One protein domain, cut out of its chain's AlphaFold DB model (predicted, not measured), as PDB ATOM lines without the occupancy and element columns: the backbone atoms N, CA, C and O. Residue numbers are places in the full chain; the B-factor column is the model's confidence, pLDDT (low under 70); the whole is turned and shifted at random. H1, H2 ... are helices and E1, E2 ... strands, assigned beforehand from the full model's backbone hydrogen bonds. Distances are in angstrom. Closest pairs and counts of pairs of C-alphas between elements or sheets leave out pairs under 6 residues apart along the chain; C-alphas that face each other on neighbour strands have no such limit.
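AT A GLANCE: This is residues 756 to 854 of the 1076 residues of the protein "Repeat protein" of Lachnospiraceae bacterium oral taxon 082 str. F0431 (UniProt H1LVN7). A four-stranded sheet, curled like part of a barrel, is partly closed over its hollow side by the small two-stranded sheet of E2 and E4, which sits towards the end where E6 finishes. Two short helices lie towards the other end: H2 just grazes the sheet, and H1 is out beyond E3. The printed part has 99 residues with the named elements E1 E2 E3 H1 H2 E4 E5 E6 in that order, and under half of the residues are in them; the class is mixed, helices and strands. The large sheet has the order E3, E1, E6, E5 and is mixed, while E2 and E4 are antiparallel. The whole is compact, with a radius of gyration of the C-alphas of 13.8 A, yet elongated, spanning 44 by 29 by 22 A.

HOW THE PARTS SIT: E1, residues 756 to 762, has staggered pairing. Its residues 756 to 757 pair with E3, residues 782 to 784, antiparallel, N 783 being 2.8 A from O 756. Its residues 758 to 762 pair with E6, residues 845 to 853, parallel at 20 degrees, with N 759 and O 845 at 2.8 A. E6 and E5, residues 817 to 823, form an antiparallel hairpin with a long link, and N 820 and O 850 are 2.9 A apart. E3 and E5 are the edge strands. From edge to edge the way across the sheet turns by 171 degrees; it is only just strongly twisted, with C-alphas up to 4.4 A off its best plane. E2, residues 770 to 772, is antiparallel to E4, residues 811 to 813, with N 771 and O 812 at 2.8 A. The closest C-alphas of E1 and E2, those of Val 762 and Ser 771, are 6.2 A apart; those of E4 and E5, Ala 813 and Phe 819, are 6.0 A apart. H2, residues 799 to 804, only grazes the large sheet with its residues 799 to 802. H1, residues 790 to 795, is not on that sheet and is apart from H2. In H1 and H2 every O i to N i+4 pair is within hydrogen-bond range.

IN THESE COORDINATES: E1 begins at C-alpha 756 (131.191, 112.183, 106.777) and is 20.1 A long. E2 and E3 measure 7.3 A and 7.1 A, H1 and H2 8.7 A each, E4 6.9 A and E5 17.1 A. H1 begins at C-alpha 790 (138.373, 129.234, 108.202). E6, 26.8 A long, ends at C-alpha 853 (100.001, 121.283, 99.212).

THE WHOLE: The two C-alphas farthest apart, those of Leu 791 and Arg 815, are 45.0 A apart. The printed part has no cut. The link from E5 to E6, residues 824 to 844, is long. Mean pLDDT of the printed part is 89.9, and no printed residue is under 70.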
ATOM      1  N   ARG A 756     132.490 112.607 106.250       90.94
ATOM      2  CA  ARG A 756     131.191 112.183 106.777       90.94
ATOM      3  C   ARG A 756     130.338 111.550 105.681       90.94
ATOM      4  O   ARG A 756     130.365 111.995 104.540       90.94
ATOM      5  N   ALA A 757     129.564 110.518 106.013       90.25
ATOM      6  CA  ALA A 757     128.602 109.915 105.083       90.25
ATOM      7  C   ALA A 757     127.353 110.797 104.895       90.25
ATOM      8  O   ALA A 757     126.948 111.490 105.835       90.25
ATOM      9  N   ILE A 758     126.717 110.744 103.720       90.94
ATOM     10  CA  ILE A 758     125.456 111.442 103.422       90.94
ATOM     11  C   ILE A 758     124.329 110.470 103.050       90.94
ATOM     12  O   ILE A 758     124.527 109.541 102.272       90.94
ATOM     13  N   ASN A 759     123.140 110.717 103.601       91.50
ATOM     14  CA  ASN A 759     121.906 109.962 103.401       91.50
ATOM     15  C   ASN A 759     120.759 110.902 102.995       91.50
ATOM     16  O   ASN A 759     120.806 112.106 103.255       91.50
ATOM     17  N   PHE A 760     119.688 110.338 102.432       92.56
ATOM     18  CA  PHE A 760     118.505 111.087 102.003       92.56
ATOM     19  C   PHE A 760     117.217 110.383 102.432       92.56
ATOM     20  O   PHE A 760     117.128 109.159 102.362       92.56
ATOM     21  N   ALA A 761     116.222 111.153 102.869       93.62
ATOM     22  CA  ALA A 761     114.921 110.649 103.307       93.62
ATOM     23  C   ALA A 761     113.794 111.654 103.012       93.62
ATOM     24  O   ALA A 761     114.050 112.797 102.642       93.62
ATOM     25  N   VAL A 762     112.536 111.240 103.174       94.38
ATOM     26  CA  VAL A 762     111.371 112.146 103.158       94.38
ATOM     27  C   VAL A 762     111.184 112.745 104.558       94.38
ATOM     28  O   VAL A 762     111.431 112.061 105.553       94.38
ATOM     29  N   ALA A 763     110.781 114.015 104.645       93.62
ATOM     30  CA  ALA A 763     110.464 114.684 105.909       93.62
ATOM     31  C   ALA A 763     109.291 114.011 106.651       93.62
ATOM     32  O   ALA A 763     108.516 113.254 106.071       93.62
ATOM     33  N   ALA A 764     109.145 114.287 107.947       93.06
ATOM     34  CA  ALA A 764     108.042 113.775 108.758       93.06
ATOM     35  C   ALA A 764     106.697 114.455 108.418       93.06
ATOM     36  O   ALA A 764     106.659 115.564 107.874       93.06
ATOM     37  N   ALA A 765     105.586 113.797 108.777       87.31
ATOM     38  CA  ALA A 765     104.240 114.354 108.630       87.31
ATOM     39  C   ALA A 765     104.120 115.735 109.309       87.31
ATOM     40  O   ALA A 765     104.662 115.910 110.405       87.31
ATOM     41  N   PRO A 766     103.427 116.715 108.694       87.94
ATOM     42  CA  PRO A 766     102.566 116.607 107.503       87.94
ATOM     43  C   PRO A 766     103.283 116.773 106.143       87.94
ATOM     44  O   PRO A 766     102.621 116.851 105.117       87.94
ATOM     45  N   ASN A 767     104.619 116.846 106.098       91.31
ATOM     46  CA  ASN A 767     105.369 117.152 104.868       91.31
ATOM     47  C   ASN A 767     105.794 115.909 104.057       91.31
ATOM     48  O   ASN A 767     106.683 115.993 103.204       91.31
ATOM     49  N   ASN A 768     105.221 114.744 104.359       91.38
ATOM     50  CA  ASN A 768     105.659 113.429 103.885       91.38
ATOM     51  C   ASN A 768     104.948 112.957 102.605       91.38
ATOM     52  O   ASN A 768     104.939 111.766 102.299       91.38
ATOM     53  N   GLU A 769     104.363 113.885 101.854       93.31
ATOM     54  CA  GLU A 769     103.497 113.611 100.703       93.31
ATOM     55  C   GLU A 769     104.289 113.461  99.391       93.31
ATOM     56  O   GLU A 769     104.017 114.110  98.376       93.31
ATOM     57  N   GLY A 770     105.308 112.598  99.418       90.25
ATOM     58  CA  GLY A 770     106.155 112.284  98.269       90.25
ATOM     59  C   GLY A 770     107.204 111.205  98.555       90.25
ATOM     60  O   GLY A 770     107.150 110.502  99.562       90.25
ATOM     61  N   SER A 771     108.171 111.052  97.649       91.56
ATOM     62  CA  SER A 771     109.225 110.028  97.717       91.56
ATOM     63  C   SER A 771     110.588 110.541  97.236       91.56
ATOM     64  O   SER A 771     110.677 111.531  96.504       91.56
ATOM     65  N   VAL A 772     111.651 109.848  97.662       90.69
ATOM     66  CA  VAL A 772     113.057 110.091  97.297       90.69
ATOM     67  C   VAL A 772     113.633 108.817  96.673       90.69
ATOM     68  O   VAL A 772     113.423 107.727  97.205       90.69
ATOM     69  N   SER A 773     114.354 108.939  95.556       87.12
ATOM     70  CA  SER A 773     115.018 107.810  94.888       87.12
ATOM     71  C   SER A 773     116.361 107.427  95.533       87.12
ATOM     72  O   SER A 773     116.901 108.139  96.378       87.12
ATOM     73  N   SER A 774     116.930 106.284  95.137       80.44
ATOM     74  CA  SER A 774     118.310 105.942  95.496       80.44
ATOM     75  C   SER A 774     119.306 106.861  94.784       80.44
ATOM     76  O   SER A 774     119.105 107.213  93.622       80.44
ATOM     77  N   VAL A 775     120.416 107.183  95.450       81.81
ATOM     78  CA  VAL A 775     121.536 107.923  94.848       81.81
ATOM     79  C   VAL A 775     122.083 107.162  93.626       81.81
ATOM     80  O   VAL A 775     122.056 105.930  93.588       81.81
ATOM     81  N   MET A 776     122.560 107.892  92.614       79.94
ATOM     82  CA  MET A 776     123.111 107.325  91.380       79.94
ATOM     83  C   MET A 776     124.260 106.338  91.664       79.94
ATOM     84  O   MET A 776     125.137 106.604  92.487       79.94
ATOM     85  N   LEU A 777     124.278 105.196  90.965       76.00
ATOM     86  CA  LEU A 777     125.311 104.171  91.134       76.00
ATOM     87  C   LEU A 777     126.701 104.741  90.800       76.00
ATOM     88  O   LEU A 777     126.926 105.221  89.692       76.00
ATOM     89  N   GLY A 778     127.629 104.658  91.757       74.81
ATOM     90  CA  GLY A 778     128.996 105.175  91.621       74.81
ATOM     91  C   GLY A 778     129.187 106.633  92.057       74.81
ATOM     92  O   GLY A 778     130.325 107.102  92.055       74.81
ATOM     93  N   ALA A 779     128.128 107.342  92.464       80.88
ATOM     94  CA  ALA A 779     128.269 108.675  93.045       80.88
ATOM     95  C   ALA A 779     128.870 108.604  94.469       80.88
ATOM     96  O   ALA A 779     128.573 107.661  95.213       80.88
ATOM     97  N   PRO A 780     129.692 109.587  94.884       81.56
ATOM     98  CA  PRO A 780     130.241 109.635  96.237       81.56
ATOM     99  C   PRO A 780     129.142 109.666  97.309       81.56
ATOM    100  O   PRO A 780     128.254 110.520  97.270       81.56
ATOM    101  N   THR A 781     129.231 108.763  98.290       83.12
ATOM    102  CA  THR A 781     128.326 108.686  99.458       83.12
ATOM    103  C   THR A 781     128.928 109.310 100.721       83.12
ATOM    104  O   THR A 781     128.327 109.265 101.795       83.12
ATOM    105  N   THR A 782     130.123 109.888 100.608       89.62
ATOM    106  CA  THR A 782     130.820 110.626 101.663       89.62
ATOM    107  C   THR A 782     131.230 111.995 101.148       89.62
ATOM    108  O   THR A 782     131.552 112.142  99.970       89.62
ATOM    109  N   PHE A 783     131.270 112.976 102.038       91.62
ATOM    110  CA  PHE A 783     131.666 114.343 101.732       91.62
ATOM    111  C   PHE A 783     132.668 114.857 102.765       91.62
ATOM    112  O   PHE A 783     132.702 114.392 103.911       91.62
ATOM    113  N   LEU A 784     133.472 115.832 102.353       93.62
ATOM    114  CA  LEU A 784     134.375 116.559 103.235       93.62
ATOM    115  C   LEU A 784     133.586 117.637 103.985       93.62
ATOM    116  O   LEU A 784     133.096 118.581 103.376       93.62
ATOM    117  N   GLY A 785     133.431 117.507 105.296       92.06
ATOM    118  CA  GLY A 785     132.695 118.461 106.123       92.06
ATOM    119  C   GLY A 785     133.574 119.572 106.703       92.06
ATOM    120  O   GLY A 785     134.779 119.411 106.879       92.06
ATOM    121  N   SER A 786     132.949 120.698 107.055       92.31
ATOM    122  CA  SER A 786     133.595 121.795 107.780       92.31
ATOM    123  C   SER A 786     133.566 121.542 109.284       92.31
ATOM    124  O   SER A 786     132.540 121.160 109.853       92.31
ATOM    125  N   ASP A 787     134.692 121.786 109.944       89.06
ATOM    126  CA  ASP A 787     134.840 121.813 111.405       89.06
ATOM    127  C   ASP A 787     134.615 123.208 112.016       89.06
ATOM    128  O   ASP A 787     134.840 123.406 113.208       89.06
ATOM    129  N   GLY A 788     134.201 124.188 111.206       86.38
ATOM    130  CA  GLY A 788     133.989 125.576 111.617       86.38
ATOM    131  C   GLY A 788     135.234 126.465 111.547       86.38
ATOM    132  O   GLY A 788     135.112 127.681 111.702       86.38
ATOM    133  N   SER A 789     136.418 125.912 111.263       89.56
ATOM    134  CA  SER A 789     137.623 126.710 111.005       89.56
ATOM    135  C   SER A 789     137.535 127.447 109.663       89.56
ATOM    136  O   SER A 789     136.785 127.058 108.768       89.56
ATOM    137  N   ALA A 790     138.330 128.507 109.476       88.25
ATOM    138  CA  ALA A 790     138.373 129.234 108.202       88.25
ATOM    139  C   ALA A 790     138.799 128.328 107.028       88.25
ATOM    140  O   ALA A 790     138.208 128.393 105.946       88.25
ATOM    141  N   LEU A 791     139.780 127.446 107.259       89.50
ATOM    142  CA  LEU A 791     140.226 126.464 106.272       89.50
ATOM    143  C   LEU A 791     139.130 125.424 105.996       89.50
ATOM    144  O   LEU A 791     138.819 125.173 104.833       89.50
ATOM    145  N   GLY A 792     138.487 124.903 107.045       89.44
ATOM    146  CA  GLY A 792     137.362 123.975 106.926       89.44
ATOM    147  C   GLY A 792     136.185 124.558 106.153       89.44
ATOM    148  O   GLY A 792     135.706 123.937 105.211       89.44
ATOM    149  N   ASN A 793     135.789 125.797 106.443       90.44
ATOM    150  CA  ASN A 793     134.722 126.492 105.714       90.44
ATOM    151  C   ASN A 793     135.060 126.722 104.235       90.44
ATOM    152  O   ASN A 793     134.158 126.760 103.404       90.44
ATOM    153  N   THR A 794     136.346 126.873 103.906       90.00
ATOM    154  CA  THR A 794     136.809 127.091 102.528       90.00
ATOM    155  C   THR A 794     136.921 125.786 101.735       90.00
ATOM    156  O   THR A 794     136.738 125.789 100.519       90.00
ATOM    157  N   LYS A 795     137.282 124.678 102.392       90.44
ATOM    158  CA  LYS A 795     137.599 123.397 101.736       90.44
ATOM    159  C   LYS A 795     136.467 122.378 101.769       90.44
ATOM    160  O   LYS A 795     136.464 121.494 100.917       90.44
ATOM    161  N   ALA A 796     135.546 122.493 102.721       92.75
ATOM    162  CA  ALA A 796     134.420 121.583 102.848       92.75
ATOM    163  C   ALA A 796     133.517 121.586 101.611       92.75
ATOM    164  O   ALA A 796     133.357 122.585 100.905       92.75
ATOM    165  N   ASP A 797     132.893 120.443 101.380       92.88
ATOM    166  CA  ASP A 797     131.916 120.238 100.335       92.88
ATOM    167  C   ASP A 797     130.623 120.984 100.661       92.88
ATOM    168  O   ASP A 797     130.176 121.074 101.807       92.88
ATOM    169  N   THR A 798     130.004 121.514  99.616       93.50
ATOM    170  CA  THR A 798     128.711 122.190  99.677       93.50
ATOM    171  C   THR A 798     127.654 121.319  99.016       93.50
ATOM    172  O   THR A 798     127.962 120.433  98.213       93.50
ATOM    173  N   PHE A 799     126.383 121.597  99.289       92.12
ATOM    174  CA  PHE A 799     125.288 120.892  98.623       92.12
ATOM    175  C   PHE A 799     125.331 121.067  97.090       92.12
ATOM    176  O   PHE A 799     125.085 120.111  96.359       92.12
ATOM    177  N   ASN A 800     125.743 122.239  96.586       92.69
ATOM    178  CA  ASN A 800     125.987 122.456  95.154       92.69
ATOM    179  C   ASN A 800     127.058 121.520  94.582       92.69
ATOM    180  O   ASN A 800     126.888 121.001  93.479       92.69
ATOM    181  N   LYS A 801     128.153 121.290  95.320       90.50
ATOM    182  CA  LYS A 801     129.215 120.372  94.888       90.50
ATOM    183  C   LYS A 801     128.702 118.934  94.813       90.50
ATOM    184  O   LYS A 801     128.936 118.271  93.808       90.50
ATOM    185  N   LEU A 802     127.947 118.493  95.817       89.69
ATOM    186  CA  LEU A 802     127.325 117.165  95.812       89.69
ATOM    187  C   LEU A 802     126.299 117.013  94.678       89.69
ATOM    188  O   LEU A 802     126.244 115.967  94.037       89.69
ATOM    189  N   SER A 803     125.537 118.067  94.377       87.38
ATOM    190  CA  SER A 803     124.613 118.107  93.235       87.38
ATOM    191  C   SER A 803     125.344 117.950  91.901       87.38
ATOM    192  O   SER A 803     124.986 117.091  91.098       87.38
ATOM    193  N   ALA A 804     126.439 118.689  91.698       86.81
ATOM    194  CA  ALA A 804     127.267 118.578  90.497       86.81
ATOM    195  C   ALA A 804     127.937 117.198  90.345       86.81
ATOM    196  O   ALA A 804     128.205 116.765  89.228       86.81
ATOM    197  N   GLN A 805     128.196 116.505  91.456       84.12
ATOM    198  CA  GLN A 805     128.753 115.149  91.480       84.12
ATOM    199  C   GLN A 805     127.695 114.047  91.290       84.12
ATOM    200  O   GLN A 805     128.053 112.871  91.242       84.12
ATOM    201  N   GLY A 806     126.408 114.398  91.178       83.56
ATOM    202  CA  GLY A 806     125.314 113.430  91.052       83.56
ATOM    203  C   GLY A 806     124.949 112.720  92.362       83.56
ATOM    204  O   GLY A 806     124.219 111.731  92.338       83.56
ATOM    205  N   SER A 807     125.428 113.217  93.508       86.50
ATOM    206  CA  SER A 807     125.165 112.638  94.833       86.50
ATOM    207  C   SER A 807     123.792 113.018  95.406       86.50
ATOM    208  O   SER A 807     123.441 112.529  96.475       86.50
ATOM    209  N   ILE A 808     123.010 113.875  94.733       90.56
ATOM    210  CA  ILE A 808     121.658 114.273  95.161       90.56
ATOM    211  C   ILE A 808     120.602 113.457  94.389       90.56
ATOM    212  O   ILE A 808     120.569 113.537  93.160       90.56
ATOM    213  N   PRO A 809     119.729 112.687  95.068       89.62
ATOM    214  CA  PRO A 809     118.699 111.880  94.417       89.62
ATOM    215  C   PRO A 809     117.523 112.727  93.907       89.62
ATOM    216  O   PRO A 809     117.276 113.842  94.372       89.62
ATOM    217  N   SER A 810     116.755 112.173  92.966       88.81
ATOM    218  CA  SER A 810     115.513 112.787  92.481       88.81
ATOM    219  C   SER A 810     114.352 112.633  93.475       88.81
ATOM    220  O   SER A 810     114.305 111.676  94.254       88.81
ATOM    221  N   THR A 811     113.384 113.555  93.415       92.69
ATOM    222  CA  THR A 811     112.164 113.548  94.240       92.69
ATOM    223  C   THR A 811     110.899 113.454  93.383       92.69
ATOM    224  O   THR A 811     110.892 113.864  92.222       92.69
ATOM    225  N   SER A 812     109.818 112.907  93.947       91.81
ATOM    226  CA  SER A 812     108.492 112.843  93.309       91.81
ATOM    227  C   SER A 812     107.394 113.156  94.325       91.81
ATOM    228  O   SER A 812     107.349 112.514  95.372       91.81
ATOM    229  N   ALA A 813     106.514 114.113  94.020       91.44
ATOM    230  CA  ALA A 813     105.403 114.523  94.888       91.44
ATOM    231  C   ALA A 813     104.112 113.722  94.615       91.44
ATOM    232  O   ALA A 813     103.910 113.233  93.500       91.44
ATOM    233  N   ASN A 814     103.233 113.603  95.617       91.12
ATOM    234  CA  ASN A 814     101.879 113.047  95.470       91.12
ATOM    235  C   ASN A 814     100.948 114.003  94.687       91.12
ATOM    236  O   ASN A 814     101.218 115.192  94.570       91.12
ATOM    237  N   ARG A 815      99.812 113.494  94.174       85.94
ATOM    238  CA  ARG A 815      98.919 114.156  93.184       85.94
ATOM    239  C   ARG A 815      98.463 115.597  93.505       85.94
ATOM    240  O   ARG A 815      98.189 116.332  92.564       85.94
ATOM    241  N   TYR A 816      98.370 115.999  94.774       90.94
ATOM    242  CA  TYR A 816      97.926 117.344  95.195       90.94
ATOM    243  C   TYR A 816      99.017 118.159  95.912       90.94
ATOM    244  O   TYR A 816      98.721 119.172  96.547       90.94
ATOM    245  N   TYR A 817     100.269 117.705  95.826       93.25
ATOM    246  CA  TYR A 817     101.422 118.259  96.532       93.25
ATOM    247  C   TYR A 817     102.563 118.574  95.558       93.25
ATOM    248  O   TYR A 817     102.625 118.052  94.446       93.25
ATOM    249  N   LYS A 818     103.513 119.401  95.996       92.56
ATOM    250  CA  LYS A 818     104.741 119.740  95.261       92.56
ATOM    251  C   LYS A 818     105.973 119.677  96.161       92.56
ATOM    252  O   LYS A 818     105.870 119.840  97.375       92.56
ATOM    253  N   PHE A 819     107.143 119.450  95.563       94.62
ATOM    254  CA  PHE A 819     108.425 119.479  96.272       94.62
ATOM    255  C   PHE A 819     108.824 120.921  96.623       94.62
ATOM    256  O   PHE A 819     108.832 121.786  95.748       94.62
ATOM    257  N   ASP A 820     109.158 121.162  97.890       92.81
ATOM    258  CA  ASP A 820     109.491 122.487  98.434       92.81
ATOM    259  C   ASP A 820     111.013 122.688  98.563       92.81
ATOM    260  O   ASP A 820     111.539 123.751  98.241       92.81
ATOM    261  N   GLY A 821     111.747 121.650  98.986       92.81
ATOM    262  CA  GLY A 821     113.204 121.709  99.141       92.81
ATOM    263  C   GLY A 821     113.798 120.609 100.026       92.81
ATOM    264  O   GLY A 821     113.088 119.743 100.542       92.81
ATOM    265  N   TRP A 822     115.125 120.661 100.196       94.81
ATOM    266  CA  TRP A 822     115.891 119.788 101.094       94.81
ATOM    267  C   TRP A 822     116.181 120.476 102.431       94.81
ATOM    268  O   TRP A 822     116.525 121.657 102.468       94.81
ATOM    269  N   TYR A 823     116.103 119.715 103.520       94.69
ATOM    270  CA  TYR A 823     116.253 120.194 104.895       94.69
ATOM    271  C   TYR A 823     117.236 119.324 105.686       94.69
ATOM    272  O   TYR A 823     117.395 118.142 105.396       94.69
ATOM    273  N   MET A 824     117.924 119.894 106.676       90.94
ATOM    274  CA  MET A 824     118.922 119.176 107.490       90.94
ATOM    275  C   MET A 824     118.306 118.378 108.652       90.94
ATOM    276  O   MET A 824     119.008 117.619 109.320       90.94
ATOM    277  N   ASP A 825     117.008 118.545 108.904       92.50
ATOM    278  CA  ASP A 825     116.262 117.909 109.986       92.50
ATOM    279  C   ASP A 825     114.944 117.296 109.486       92.50
ATOM    280  O   ASP A 825     114.322 117.784 108.542       92.50
ATOM    281  N   ALA A 826     114.486 116.238 110.159       91.19
ATOM    282  CA  ALA A 826     113.281 115.504 109.771       91.19
ATOM    283  C   ALA A 826     111.988 116.331 109.885       91.19
ATOM    284  O   ALA A 826     111.022 116.037 109.183       91.19
ATOM    285  N   ALA A 827     111.957 117.360 110.741       92.06
ATOM    286  CA  ALA A 827     110.810 118.259 110.882       92.06
ATOM    287  C   ALA A 827     110.746 119.325 109.770       92.06
ATOM    288  O   ALA A 827     109.780 120.084 109.712       92.06
ATOM    289  N   ALA A 828     111.743 119.358 108.879       90.75
ATOM    290  CA  ALA A 828     111.878 120.314 107.787       90.75
ATOM    291  C   ALA A 828     111.857 121.783 108.250       90.75
ATOM    292  O   ALA A 828     111.177 122.632 107.668       90.75
ATOM    293  N   THR A 829     112.619 122.080 109.309       91.44
ATOM    294  CA  THR A 829     112.731 123.422 109.908       91.44
ATOM    295  C   THR A 829     114.013 124.160 109.509       91.44
ATOM    296  O   THR A 829     114.031 125.390 109.489       91.44
ATOM    297  N   ILE A 830     115.070 123.431 109.135       92.25
ATOM    298  CA  ILE A 830     116.392 123.953 108.766       92.25
ATOM    299  C   ILE A 830     116.638 123.702 107.271       92.25
ATOM    300  O   ILE A 830     117.038 122.595 106.895       92.25
ATOM    301  N   PRO A 831     116.401 124.691 106.389       92.25
ATOM    302  CA  PRO A 831     116.605 124.513 104.956       92.25
ATOM    303  C   PRO A 831     118.090 124.347 104.624       92.25
ATOM    304  O   PRO A 831     118.961 125.007 105.198       92.25
ATOM    305  N   VAL A 832     118.389 123.485 103.654       92.88
ATOM    306  CA  VAL A 832     119.742 123.358 103.112       92.88
ATOM    307  C   VAL A 832     120.046 124.576 102.244       92.88
ATOM    308  O   VAL A 832     119.400 124.807 101.224       92.88
ATOM    309  N   VAL A 833     121.067 125.341 102.628       92.38
ATOM    310  CA  VAL A 833     121.575 126.460 101.825       92.38
ATOM    311  C   VAL A 833     122.627 125.928 100.843       92.38
ATOM    312  O   VAL A 833     123.661 125.431 101.297       92.38
ATOM    313  N   PRO A 834     122.429 126.035  99.514       90.12
ATOM    314  CA  PRO A 834     123.238 125.290  98.547       90.12
ATOM    315  C   PRO A 834     124.746 125.594  98.550       90.12
ATOM    316  O   PRO A 834     125.557 124.730  98.212       90.12
ATOM    317  N   THR A 835     125.122 126.816  98.930       89.94
ATOM    318  CA  THR A 835     126.509 127.310  98.957       89.94
ATOM    319  C   THR A 835     127.187 127.180 100.314       89.94
ATOM    320  O   THR A 835     128.389 127.414 100.401       89.94
ATOM    321  N   ASN A 836     126.449 126.843 101.374       91.81
ATOM    322  CA  ASN A 836     127.045 126.724 102.698       91.81
ATOM    323  C   ASN A 836     127.861 125.427 102.794       91.81
ATOM    324  O   ASN A 836     127.432 124.399 102.254       91.81
ATOM    325  N   PRO A 837     129.017 125.453 103.479       91.31
ATOM    326  CA  PRO A 837     129.784 124.245 103.733       91.31
ATOM    327  C   PRO A 837     128.962 123.290 104.599       91.31
ATOM    328  O   PRO A 837     128.363 123.693 105.600       91.31
ATOM    329  N   LEU A 838     128.928 122.019 104.211       92.44
ATOM    330  CA  LEU A 838     128.249 120.992 104.986       92.44
ATOM    331  C   LEU A 838     129.051 120.686 106.260       92.44
ATOM    332  O   LEU A 838     130.282 120.694 106.231       92.44
ATOM    333  N   PRO A 839     128.389 120.414 107.394       89.88
ATOM    334  CA  PRO A 839     129.073 120.213 108.663       89.88
ATOM    335  C   PRO A 839     129.759 118.844 108.738       89.88
ATOM    336  O   PRO A 839     129.167 117.812 108.400       89.88
ATOM    337  N   SER A 840     130.982 118.828 109.269       88.12
ATOM    338  CA  SER A 840     131.655 117.601 109.714       88.12
ATOM    339  C   SER A 840     130.940 116.973 110.922       88.12
ATOM    340  O   SER A 840     130.036 117.565 111.520       88.12
ATOM    341  N   GLY A 841     131.294 115.733 111.258       82.06
ATOM    342  CA  GLY A 841     130.710 115.000 112.381       82.06
ATOM    343  C   GLY A 841     130.864 113.488 112.235       82.06
ATOM    344  O   GLY A 841     131.087 112.985 111.140       82.06
ATOM    345  N   SER A 842     130.713 112.759 113.343       79.06
ATOM    346  CA  SER A 842     130.969 111.312 113.419       79.06
ATOM    347  C   SER A 842     129.800 110.414 112.986       79.06
ATOM    348  O   SER A 842     129.991 109.217 112.795       79.06
ATOM    349  N   LEU A 843     128.590 110.961 112.834       84.94
ATOM    350  CA  LEU A 843     127.390 110.233 112.389       84.94
ATOM    351  C   LEU A 843     127.016 110.649 110.965       84.94
ATOM    352  O   LEU A 843     127.222 111.811 110.653       84.94
ATOM    353  N   PRO A 844     126.401 109.812 110.112       88.31
ATOM    354  CA  PRO A 844     125.939 110.236 108.784       88.31
ATOM    355  C   PRO A 844     125.031 111.482 108.822       88.31
ATOM    356  O   PRO A 844     124.249 111.666 109.756       88.31
ATOM    357  N   LEU A 845     125.139 112.373 107.832       91.38
ATOM    358  CA  LEU A 845     124.210 113.496 107.646       91.38
ATOM    359  C   LEU A 845     123.029 113.026 106.797       91.38
ATOM    360  O   LEU A 845     123.248 112.548 105.692       91.38
ATOM    361  N   THR A 846     121.794 113.176 107.278       92.12
ATOM    362  CA  THR A 846     120.596 112.866 106.478       92.12
ATOM    363  C   THR A 846     119.919 114.158 106.045       92.12
ATOM    364  O   THR A 846     119.608 114.984 106.898       92.12
ATOM    365  N   LEU A 847     119.699 114.328 104.740       94.00
ATOM    366  CA  LEU A 847     118.914 115.432 104.192       94.00
ATOM    367  C   LEU A 847     117.483 114.965 103.895       94.00
ATOM    368  O   LEU A 847     117.278 113.870 103.371       94.00
ATOM    369  N   TYR A 848     116.498 115.794 104.230       95.50
ATOM    370  CA  TYR A 848     115.076 115.466 104.183       95.50
ATOM    371  C   TYR A 848     114.343 116.260 103.099       95.50
ATOM    372  O   TYR A 848     114.430 117.485 103.062       95.50
ATOM    373  N   ALA A 849     113.613 115.569 102.225       95.44
ATOM    374  CA  ALA A 849     112.770 116.168 101.195       95.44
ATOM    375  C   ALA A 849     111.410 116.582 101.777       95.44
ATOM    376  O   ALA A 849     110.708 115.745 102.349       95.44
ATOM    377  N   LYS A 850     111.028 117.851 101.610       95.19
ATOM    378  CA  LYS A 850     109.750 118.404 102.084       95.19
ATOM    379  C   LYS A 850     108.752 118.555 100.932       95.19
ATOM    380  O   LYS A 850     109.104 119.114  99.890       95.19
ATOM    381  N   PHE A 851     107.512 118.112 101.140       95.00
ATOM    382  CA  PHE A 851     106.399 118.279 100.200       95.00
ATOM    383  C   PHE A 851     105.264 119.089 100.840       95.00
ATOM    384  O   PHE A 851     104.951 118.883 102.009       95.00
ATOM    385  N   VAL A 852     104.666 120.014 100.088       92.62
ATOM    386  CA  VAL A 852     103.590 120.918 100.550       92.62
ATOM    387  C   VAL A 852     102.406 120.885  99.588       92.62
ATOM    388  O   VAL A 852     102.597 120.556  98.416       92.62
ATOM    389  N   GLU A 853     101.198 121.199 100.064       92.44
ATOM    390  CA  GLU A 853     100.001 121.283  99.212       92.44
ATOM    391  C   GLU A 853     100.245 122.237  98.038       92.44
ATOM    392  O   GLU A 853     100.856 123.300  98.193       92.44
ATOM    393  N   ASP A 854      99.790 121.854  96.847       87.94
ATOM    394  CA  ASP A 854      99.796 122.737  95.688       87.94
ATOM    395  C   ASP A 854      98.546 123.628  95.727       87.94
ATOM    396  O   ASP A 854      97.446 123.120  95.509       87.94
TER     397      ASP A 854